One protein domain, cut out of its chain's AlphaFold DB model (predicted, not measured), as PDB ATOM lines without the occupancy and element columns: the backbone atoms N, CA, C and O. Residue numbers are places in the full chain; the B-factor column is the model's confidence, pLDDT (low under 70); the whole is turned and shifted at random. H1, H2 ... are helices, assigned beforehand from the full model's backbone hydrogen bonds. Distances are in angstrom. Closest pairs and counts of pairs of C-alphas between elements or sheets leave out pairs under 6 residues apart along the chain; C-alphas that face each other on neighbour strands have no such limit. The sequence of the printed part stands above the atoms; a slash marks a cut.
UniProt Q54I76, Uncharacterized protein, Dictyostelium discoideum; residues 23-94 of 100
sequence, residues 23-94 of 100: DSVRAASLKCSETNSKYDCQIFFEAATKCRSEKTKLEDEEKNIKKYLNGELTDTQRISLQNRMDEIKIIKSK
ATOM      1  N   ASP A  23     -13.040   9.965 -19.493       93.11
ATOM      2  CA  ASP A  23     -12.671  10.174 -20.894       93.11
ATOM      3  C   ASP A  23     -13.735   9.626 -21.845       93.11
ATOM      4  O   ASP A  23     -14.138  10.336 -22.767       93.11
ATOM      5  N   SER A  24     -14.265   8.428 -21.578       94.09
ATOM      6  CA  SER A  24     -15.309   7.817 -22.411       94.09
ATOM      7  C   SER A  24     -16.575   8.672 -22.480       94.09
ATOM      8  O   SER A  24     -17.076   8.961 -23.564       94.09
ATOM      9  N   VAL A  25     -17.075   9.139 -21.332       95.47
ATOM     10  CA  VAL A  25     -18.305   9.942 -21.278       95.47
ATOM     11  C   VAL A  25     -18.105  11.351 -21.843       95.47
ATOM     12  O   VAL A  25     -19.003  11.902 -22.476       95.47
ATOM     13  N   ARG A  26     -16.904  11.922 -21.692       94.05
ATOM     14  CA  ARG A  26     -16.541  13.194 -22.325       94.05
ATOM     15  C   ARG A  26     -16.446  13.056 -23.844       94.05
ATOM     16  O   ARG A  26     -16.906  13.940 -24.556       94.05
ATOM     17  N   ALA A  27     -15.845  11.980 -24.341       94.12
ATOM     18  CA  ALA A  27     -15.774  11.717 -25.773       94.12
ATOM     19  C   ALA A  27     -17.175  11.503 -26.362       94.12
ATOM     20  O   ALA A  27     -17.479  12.050 -27.418       94.12
ATOM     21  N   ALA A  28     -18.048  10.780 -25.655       94.41
ATOM     22  CA  ALA A  28     -19.428  10.560 -26.074       94.41
ATOM     23  C   ALA A  28     -20.241  11.862 -26.141       94.41
ATOM     24  O   ALA A  28     -20.944  12.090 -27.123       94.41
ATOM     25  N   SER A  29     -20.103  12.748 -25.148       93.94
ATOM     26  CA  SER A  29     -20.809  14.034 -25.164       93.94
ATOM     27  C   SER A  29     -20.347  14.944 -26.300       93.94
ATOM     28  O   SER A  29     -21.183  15.554 -26.964       93.94
ATOM     29  N   LEU A  30     -19.038  14.977 -26.577       94.60
ATOM     30  CA  LEU A  30     -18.485  15.711 -27.716       94.60
ATOM     31  C   LEU A  30     -18.992  15.140 -29.041       94.60
ATOM     32  O   LEU A  30     -19.575  15.883 -29.826       94.60
ATOM     33  N   LYS A  31     -18.873  13.823 -29.238       95.04
ATOM     34  CA  LYS A  31     -19.315  13.143 -30.460       95.04
ATOM     35  C   LYS A  31     -20.805  13.347 -30.728       95.04
ATOM     36  O   LYS A  31     -21.193  13.599 -31.860       95.04
ATOM     37  N   CYS A  32     -21.647  13.278 -29.697       95.25
ATOM     38  CA  CYS A  32     -23.071  13.550 -29.861       95.25
ATOM     39  C   CYS A  32     -23.313  14.992 -30.331       95.25
ATOM     40  O   CYS A  32     -24.109  15.215 -31.242       95.25
ATOM     41  N   SER A  33     -22.610  15.962 -29.735       94.80
ATOM     42  CA  SER A  33     -22.788  17.387 -30.041       94.80
ATOM     43  C   SER A  33     -22.270  17.817 -31.414       94.80
ATOM     44  O   SER A  33     -22.568  18.923 -31.853       94.80
ATOM     45  N   GLU A  34     -21.505  16.957 -32.092       94.98
ATOM     46  CA  GLU A  34     -21.079  17.169 -33.478       94.98
ATOM     47  C   GLU A  34     -22.224  16.923 -34.470       94.98
ATOM     48  O   GLU A  34     -22.256  17.545 -35.530       94.98
ATOM     49  N   THR A  35     -23.164  16.032 -34.138       94.41
ATOM     50  CA  THR A  35     -24.228  15.595 -35.056       94.41
ATOM     51  C   THR A  35     -25.634  15.992 -34.620       94.41
ATOM     52  O   THR A  35     -26.524  16.051 -35.461       94.41
ATOM     53  N   ASN A  36     -25.853  16.247 -33.329       94.41
ATOM     54  CA  ASN A  36     -27.174  16.529 -32.769       94.41
ATOM     55  C   ASN A  36     -27.193  17.853 -32.002       94.41
ATOM     56  O   ASN A  36     -26.153  18.438 -31.681       94.41
ATOM     57  N   SER A  37     -28.394  18.325 -31.671       93.31
ATOM     58  CA  SER A  37     -28.536  19.504 -30.828       93.31
ATOM     59  C   SER A  37     -28.076  19.208 -29.395       93.31
ATOM     60  O   SER A  37     -28.043  18.066 -28.934       93.31
ATOM     61  N   LYS A  38     -27.749  20.259 -28.633       90.29
ATOM     62  CA  LYS A  38     -27.368  20.104 -27.218       90.29
ATOM     63  C   LYS A  38     -28.457  19.438 -26.374       90.29
ATOM     64  O   LYS A  38     -28.113  18.779 -25.398       90.29
ATOM     65  N   TYR A  39     -29.725  19.636 -26.734       94.27
ATOM     66  CA  TYR A  39     -30.863  19.054 -26.029       94.27
ATOM     67  C   TYR A  39     -30.871  17.529 -26.178       94.27
ATOM     68  O   TYR A  39     -30.929  16.816 -25.182       94.27
ATOM     69  N   ASP A  40     -30.659  17.034 -27.399       93.65
ATOM     70  CA  ASP A  40     -30.588  15.594 -27.681       93.65
ATOM     71  C   ASP A  40     -29.390  14.934 -26.977       93.65
ATOM     72  O   ASP A  40     -29.436  13.775 -26.573       93.65
ATOM     73  N   CYS A  41     -28.311  15.696 -26.774       94.91
ATOM     74  CA  CYS A  41     -27.095  15.227 -26.112       94.91
ATOM     75  C   CYS A  41     -27.063  15.451 -24.597       94.91
ATOM     76  O   CYS A  41     -26.034  15.181 -23.964       94.91
ATOM     77  N   GLN A  42     -28.146  15.959 -23.999       95.05
ATOM     78  CA  GLN A  42     -28.180  16.352 -22.590       95.05
ATOM     79  C   GLN A  42     -27.751  15.208 -21.665       95.05
ATOM     80  O   GLN A  42     -26.947  15.422 -20.757       95.05
ATOM     81  N   ILE A  43     -28.194  13.981 -21.948       96.31
ATOM     82  CA  ILE A  43     -27.862  12.801 -21.145       96.31
ATOM     83  C   ILE A  43     -26.347  12.548 -21.063       96.31
ATOM     84  O   ILE A  43     -25.820  12.235 -19.993       96.31
ATOM     85  N   PHE A  44     -25.610  12.770 -22.157       96.06
ATOM     86  CA  PHE A  44     -24.155  12.624 -22.178       96.06
ATOM     87  C   PHE A  44     -23.461  13.739 -21.394       96.06
ATOM     88  O   PHE A  44     -22.471  13.489 -20.703       96.06
ATOM     89  N   PHE A  45     -23.968  14.974 -21.466       95.19
ATOM     90  CA  PHE A  45     -23.432  16.091 -20.683       95.19
ATOM     91  C   PHE A  45     -23.680  15.918 -19.183       95.19
ATOM     92  O   PHE A  45     -22.785  16.187 -18.377       95.19
ATOM     93  N   GLU A  46     -24.855  15.426 -18.798       96.23
ATOM     94  CA  GLU A  46     -25.171  15.093 -17.412       96.23
ATOM     95  C   GLU A  46     -24.276  13.971 -16.896       96.23
ATOM     96  O   GLU A  46     -23.696  14.099 -15.817       96.23
ATOM     97  N   ALA A  47     -24.090  12.906 -17.678       96.24
ATOM     98  CA  ALA A  47     -23.187  11.820 -17.322       96.24
ATOM     99  C   ALA A  47     -21.733  12.312 -17.188       96.24
ATOM    100  O   ALA A  47     -21.055  11.985 -16.214       96.24
ATOM    101  N   ALA A  48     -21.262  13.176 -18.095       95.07
ATOM    102  CA  ALA A  48     -19.931  13.771 -17.998       95.07
ATOM    103  C   ALA A  48     -19.784  14.662 -16.755       95.07
ATOM    104  O   ALA A  48     -18.726  14.680 -16.126       95.07
ATOM    105  N   THR A  49     -20.842  15.384 -16.384       95.63
ATOM    106  CA  THR A  49     -20.873  16.220 -15.179       95.63
ATOM    107  C   THR A  49     -20.851  15.365 -13.915       95.63
ATOM    108  O   THR A  49     -20.024  15.609 -13.038       95.63
ATOM    109  N   LYS A  50     -21.675  14.311 -13.847       96.43
ATOM    110  CA  LYS A  50     -21.686  13.354 -12.731       96.43
ATOM    111  C   LYS A  50     -20.329  12.676 -12.562       96.43
ATOM    112  O   LYS A  50     -19.822  12.629 -11.445       96.43
ATOM    113  N   CYS A  51     -19.699  12.261 -13.662       96.55
ATOM    114  CA  CYS A  51     -18.355  11.696 -13.612       96.55
ATOM    115  C   CYS A  51     -17.337  12.664 -13.000       96.55
ATOM    116  O   CYS A  51     -16.548  12.269 -12.145       96.55
ATOM    117  N   ARG A  52     -17.353  13.945 -13.400       94.30
ATOM    118  CA  ARG A  52     -16.445  14.950 -12.820       94.30
ATOM    119  C   ARG A  52     -16.675  15.112 -11.323       94.30
ATOM    120  O   ARG A  52     -15.702  15.123 -10.580       94.30
ATOM    121  N   SER A  53     -17.929  15.204 -10.890       96.02
ATOM    122  CA  SER A  53     -18.265  15.317  -9.469       96.02
ATOM    123  C   SER A  53     -17.766  14.114  -8.666       96.02
ATOM    124  O   SER A  53     -17.192  14.285  -7.593       96.02
ATOM    125  N   GLU A  54     -17.934  12.899  -9.194       95.52
ATOM    126  CA  GLU A  54     -17.431  11.682  -8.553       95.52
ATOM    127  C   GLU A  54     -15.902  11.650  -8.508       95.52
ATOM    128  O   GLU A  54     -15.323  11.390  -7.455       95.52
ATOM    129  N   LYS A  55     -15.239  12.004  -9.614       94.63
ATOM    130  CA  LYS A  55     -13.781  12.119  -9.670       94.63
ATOM    131  C   LYS A  55     -13.255  13.092  -8.612       94.63
ATOM    132  O   LYS A  55     -12.340  12.729  -7.877       94.63
ATOM    133  N   THR A  56     -13.839  14.285  -8.508       95.11
ATOM    134  CA  THR A  56     -13.453  15.280  -7.496       95.11
ATOM    135  C   THR A  56     -13.635  14.725  -6.088       95.11
ATOM    136  O   THR A  56     -12.723  14.819  -5.274       95.11
ATOM    137  N   LYS A  57     -14.768  14.064  -5.811       96.21
ATOM    138  CA  LYS A  57     -15.023  13.442  -4.505       96.21
ATOM    139  C   LYS A  57     -13.953  12.406  -4.145       96.21
ATOM    140  O   LYS A  57     -13.473  12.401  -3.016       96.21
ATOM    141  N   LEU A  58     -13.556  11.562  -5.098       96.11
ATOM    142  CA  LEU A  58     -12.499  10.564  -4.902       96.11
ATOM    143  C   LEU A  58     -11.122  11.208  -4.689       96.11
ATOM    144  O   LEU A  58     -10.331  10.710  -3.893       96.11
ATOM    145  N   GLU A  59     -10.818  12.305  -5.385       94.93
ATOM    146  CA  GLU A  59      -9.565  13.056  -5.216       94.93
ATOM    147  C   GLU A  59      -9.488  13.764  -3.856       94.93
ATOM    148  O   GLU A  59      -8.442  13.723  -3.200       94.93
ATOM    149  N   ASP A  60     -10.591  14.356  -3.402       96.30
ATOM    150  CA  ASP A  60     -10.694  14.966  -2.076       96.30
ATOM    151  C   ASP A  60     -10.583  13.916  -0.969       96.30
ATOM    152  O   ASP A  60      -9.875  14.118   0.021       96.30
ATOM    153  N   GLU A  61     -11.232  12.766  -1.149       96.09
ATOM    154  CA  GLU A  61     -11.136  11.645  -0.220       96.09
ATOM    155  C   GLU A  61      -9.704  11.097  -0.149       96.09
ATOM    156  O   GLU A  61      -9.148  10.980   0.941       96.09
ATOM    157  N   GLU A  62      -9.055  10.864  -1.294       94.92
ATOM    158  CA  GLU A  62      -7.646  10.463  -1.373       94.92
ATOM    159  C   GLU A  62      -6.732  11.463  -0.644       94.92
ATOM    160  O   GLU A  62      -5.837  11.076   0.114       94.92
ATOM    161  N   LYS A  63      -6.965  12.765  -0.833       95.03
ATOM    162  CA  LYS A  63      -6.213  13.821  -0.146       95.03
ATOM    163  C   LYS A  63      -6.441  13.790   1.365       95.03
ATOM    164  O   LYS A  63      -5.486  13.975   2.121       95.03
ATOM    165  N   ASN A  64      -7.673  13.562   1.814       94.45
ATOM    166  CA  ASN A  64      -8.006  13.480   3.234       94.45
ATOM    167  C   ASN A  64      -7.393  12.237   3.884       94.45
ATOM    168  O   ASN A  64      -6.757  12.359   4.928       94.45
ATOM    169  N   ILE A  65      -7.479  11.071   3.242       94.86
ATOM    170  CA  ILE A  65      -6.861   9.841   3.748       94.86
ATOM    171  C   ILE A  65      -5.346  10.014   3.891       94.86
ATOM    172  O   ILE A  65      -4.794   9.699   4.944       94.86
ATOM    173  N   LYS A  66      -4.671  10.593   2.889       93.39
ATOM    174  CA  LYS A  66      -3.228  10.885   2.970       93.39
ATOM    175  C   LYS A  66      -2.874  11.787   4.153       93.39
ATOM    176  O   LYS A  66      -1.834  11.584   4.770       93.39
ATOM    177  N   LYS A  67      -3.724  12.763   4.492       92.69
ATOM    178  CA  LYS A  67      -3.525  13.598   5.687       92.69
ATOM    179  C   LYS A  67      -3.650  12.782   6.972       92.69
ATOM    180  O   LYS A  67      -2.795  12.920   7.838       92.69
ATOM    181  N   TYR A  68      -4.672  11.932   7.087       91.20
ATOM    182  CA  TYR A  68      -4.867  11.099   8.278       91.20
ATOM    183  C   TYR A  68      -3.747  10.073   8.465       91.20
ATOM    184  O   TYR A  68      -3.301   9.876   9.588       91.20
ATOM    185  N   LEU A  69      -3.235   9.479   7.382       90.15
ATOM    186  CA  LEU A  69      -2.137   8.503   7.432       90.15
ATOM    187  C   LEU A  69      -0.824   9.061   8.012       90.15
ATOM    188  O   LEU A  69       0.001   8.278   8.494       90.15
ATOM    189  N   ASN A  70      -0.649  10.386   7.981       88.30
ATOM    190  CA  ASN A  70       0.486  11.090   8.585       88.30
ATOM    191  C   ASN A  70       0.289  11.388  10.084       88.30
ATOM    192  O   ASN A  70       1.211  11.887  10.723       88.30
ATOM    193  N   GLY A  71      -0.903  11.141  10.627       88.93
ATOM    194  CA  GLY A  71      -1.213  11.322  12.040       88.93
ATOM    195  C   GLY A  71      -0.910  10.089  12.890       88.93
ATOM    196  O   GLY A  71      -0.502   9.033  12.396       88.93
ATOM    197  N   GLU A  72      -1.153  10.231  14.190       90.18
ATOM    198  CA  GLU A  72      -1.143   9.119  15.133       90.18
ATOM    199  C   GLU A  72      -2.417   8.287  14.937       90.18
ATOM    200  O   GLU A  72      -3.535   8.760  15.141       90.18
ATOM    201  N   LEU A  73      -2.238   7.060  14.461       91.23
ATOM    202  CA  LEU A  73      -3.307   6.118  14.147       91.23
ATOM    203  C   LEU A  73      -2.943   4.758  14.720       91.23
ATOM    204  O   LEU A  73      -1.773   4.371  14.704       91.23
ATOM    205  N   THR A  74      -3.952   4.004  15.137       93.35
ATOM    206  CA  THR A  74      -3.769   2.586  15.455       93.35
ATOM    207  C   THR A  74      -3.504   1.779  14.184       93.35
ATOM    208  O   THR A  74      -3.889   2.185  13.080       93.35
ATOM    209  N   ASP A  75      -2.895   0.600  14.324       92.64
ATOM    210  CA  ASP A  75      -2.630  -0.293  13.187       92.64
ATOM    211  C   ASP A  75      -3.912  -0.618  12.405       92.64
ATOM    212  O   ASP A  75      -3.938  -0.546  11.175       92.64
ATOM    213  N   THR A  76      -5.019  -0.863  13.111       93.55
ATOM    214  CA  THR A  76      -6.333  -1.121  12.505       93.55
ATOM    215  C   THR A  76      -6.838   0.067  11.684       93.55
ATOM    216  O   THR A  76      -7.343  -0.116  10.575       93.55
ATOM    217  N   GLN A  77      -6.695   1.295  12.192       93.28
ATOM    218  CA  GLN A  77      -7.092   2.500  11.457       93.28
ATOM    219  C   GLN A  77      -6.231   2.695  10.210       93.28
ATOM    220  O   GLN A  77      -6.758   3.004   9.140       93.28
ATOM    221  N   ARG A  78      -4.918   2.470  10.327       93.52
ATOM    222  CA  ARG A  78      -3.979   2.566   9.207       93.52
ATOM    223  C   ARG A  78      -4.325   1.567   8.101       93.52
ATOM    224  O   ARG A  78      -4.391   1.966   6.941       93.52
ATOM    225  N   ILE A  79      -4.607   0.310   8.451       94.40
ATOM    226  CA  ILE A  79      -5.025  -0.729   7.494       94.40
ATOM    227  C   ILE A  79      -6.341  -0.345   6.812       94.40
ATOM    228  O   ILE A  79      -6.439  -0.410   5.590       94.40
ATOM    229  N   SER A  80      -7.337   0.109   7.578       95.28
ATOM    230  CA  SER A  80      -8.633   0.531   7.030       95.28
ATOM    231  C   SER A  80      -8.489   1.666   6.007       95.28
ATOM    232  O   SER A  80      -9.010   1.586   4.892       95.28
ATOM    233  N   LEU A  81      -7.703   2.693   6.339       95.45
ATOM    234  CA  LEU A  81      -7.418   3.808   5.434       95.45
ATOM    235  C   LEU A  81      -6.635   3.369   4.191       95.45
ATOM    236  O   LEU A  81      -6.899   3.861   3.094       95.45
ATOM    237  N   GLN A  82      -5.698   2.431   4.338       94.35
ATOM    238  CA  GLN A  82      -4.941   1.887   3.213       94.35
ATOM    239  C   GLN A  82      -5.834   1.076   2.262       94.35
ATOM    240  O   GLN A  82      -5.775   1.283   1.051       94.35
ATOM    241  N   ASN A  83      -6.730   0.242   2.797       95.95
ATOM    242  CA  ASN A  83      -7.719  -0.483   1.998       95.95
ATOM    243  C   ASN A  83      -8.609   0.489   1.218       95.95
ATOM    244  O   ASN A  83      -8.811   0.326   0.014       95.95
ATOM    245  N   ARG A  84      -9.070   1.559   1.877       96.69
ATOM    246  CA  ARG A  84      -9.877   2.586   1.219       96.69
ATOM    247  C   ARG A  84      -9.108   3.319   0.116       96.69
ATOM    248  O   ARG A  84      -9.670   3.612  -0.938       96.69
ATOM    249  N   MET A  85      -7.815   3.577   0.314       94.40
ATOM    250  CA  MET A  85      -6.944   4.118  -0.734       94.40
ATOM    251  C   MET A  85      -6.880   3.206  -1.961       94.40
ATOM    252  O   MET A  85      -6.908   3.698  -3.092       94.40
ATOM    253  N   ASP A  86      -6.792   1.895  -1.763       95.45
ATOM    254  CA  ASP A  86      -6.718   0.943  -2.869       95.45
ATOM    255  C   ASP A  86      -8.068   0.796  -3.588       95.45
ATOM    256  O   ASP A  86      -8.102   0.771  -4.821       95.45
ATOM    257  N   GLU A  87      -9.189   0.854  -2.863       96.17
ATOM    258  CA  GLU A  87     -10.525   0.973  -3.462       96.17
ATOM    259  C   GLU A  87     -10.653   2.217  -4.349       96.17
ATOM    260  O   GLU A  87     -11.101   2.115  -5.493       96.17
ATOM    261  N   ILE A  88     -10.223   3.389  -3.865       95.10
ATOM    262  CA  ILE A  88     -10.267   4.638  -4.640       95.10
ATOM    263  C   ILE A  88      -9.456   4.504  -5.934       95.10
ATOM    264  O   ILE A  88      -9.921   4.926  -6.995       95.10
ATOM    265  N   LYS A  89      -8.270   3.882  -5.888       93.06
ATOM    266  CA  LYS A  89      -7.464   3.625  -7.096       93.06
ATOM    267  C   LYS A  89      -8.202   2.724  -8.085       93.06
ATOM    268  O   LYS A  89      -8.217   3.024  -9.279       93.06
ATOM    269  N   ILE A  90      -8.836   1.654  -7.601       93.65
ATOM    270  CA  ILE A  90      -9.620   0.739  -8.437       93.65
ATOM    271  C   ILE A  90     -10.785   1.488  -9.089       93.65
ATOM    272  O   ILE A  90     -10.987   1.356 -10.293       93.65
ATOM    273  N   ILE A  91     -11.520   2.313  -8.341       93.50
ATOM    274  CA  ILE A  91     -12.631   3.103  -8.890       93.50
ATOM    275  C   ILE A  91     -12.114   4.082  -9.955       93.50
ATOM    276  O   ILE A  91     -12.633   4.094 -11.066       93.50
ATOM    277  N   LYS A  92     -11.036   4.830  -9.674       91.27
ATOM    278  CA  LYS A  92     -10.430   5.784 -10.625       91.27
ATOM    279  C   LYS A  92      -9.851   5.122 -11.880       91.27
ATOM    280  O   LYS A  92      -9.716   5.795 -12.899       91.27
ATOM    281  N   SER A  93      -9.500   3.835 -11.825       90.43
ATOM    282  CA  SER A  93      -9.043   3.074 -12.998       90.43
ATOM    283  C   SER A  93     -10.175   2.616 -13.922       90.43
ATOM    284  O   SER A  93      -9.925   2.284 -15.080       90.43
ATOM    285  N   LYS A  94     -11.421   2.591 -13.433       92.76
ATOM    286  CA  LYS A  94     -12.586   2.179 -14.218       92.76
ATOM    287  C   LYS A  94     -13.152   3.378 -14.970       92.76
ATOM    288  O   LYS A  94     -13.227   4.483 -14.441       92.76
TER     289      LYS A  94
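Overview. This is residues 23 to 94 of the 100 residues of an uncharacterized protein of Dictyostelium discoideum (UniProt Q54I76). One long helix, H2, makes the length of a thin rod, and a shorter helix folds back along it from each end, H1 at the one and H3 at the other. The two helical hairpins share H2, and H1 and H3 stay apart from each other. The printed part has 72 residues with three named helices in the order H1, H2, H3 and no named strand, and its class is all helix. It is extended, with a radius of gyration of the C-alphas of 17.6 A and spans of 56 by 16 by 13 A.

Along the chain. Find C-alpha 23 at (-12.671, 10.174, -20.894); from there H1, residues 23 to 35, runs 19.1 A to Thr 35. Look next at C-alpha 42 at (-28.180, 16.352, -22.590), where H2, residues 42 to 69, begins its 40.5 A. H3, residues 75 to 93, is 27.2 A long and ends at C-alpha 93 at (-9.043, 3.074, -12.998).

Arrangement. Begin at H1, which touches H2; their closest C-alphas, those of Ser 29 and Phe 44, are 4.7 A apart. H2 touches H1 with residues 44 to 51 alone. The two form a helical hairpin, running opposite ways at a shallow tilt of 20 degrees. Farther along, H2 touches H3, with the C-alphas of Ile 65 and Leu 81 closest at 6.3 A. They too form a helical hairpin, opposite ways at a shallow tilt of 26 degrees. H1 and H3 are apart. In H2 and H3 every O i to N i+4 pair is within hydrogen-bond range; in H1, 8 of 9 are.

Size, cuts and confidence. The two C-alphas farthest apart, those of Thr 35 and Thr 74, are 56.0 A from each other. The printed part has no cut. The link from H1 to H2 is short, and that from H2 to H3 is tight. The mean pLDDT of the printed part is 94.2, and no printed residue is under 70.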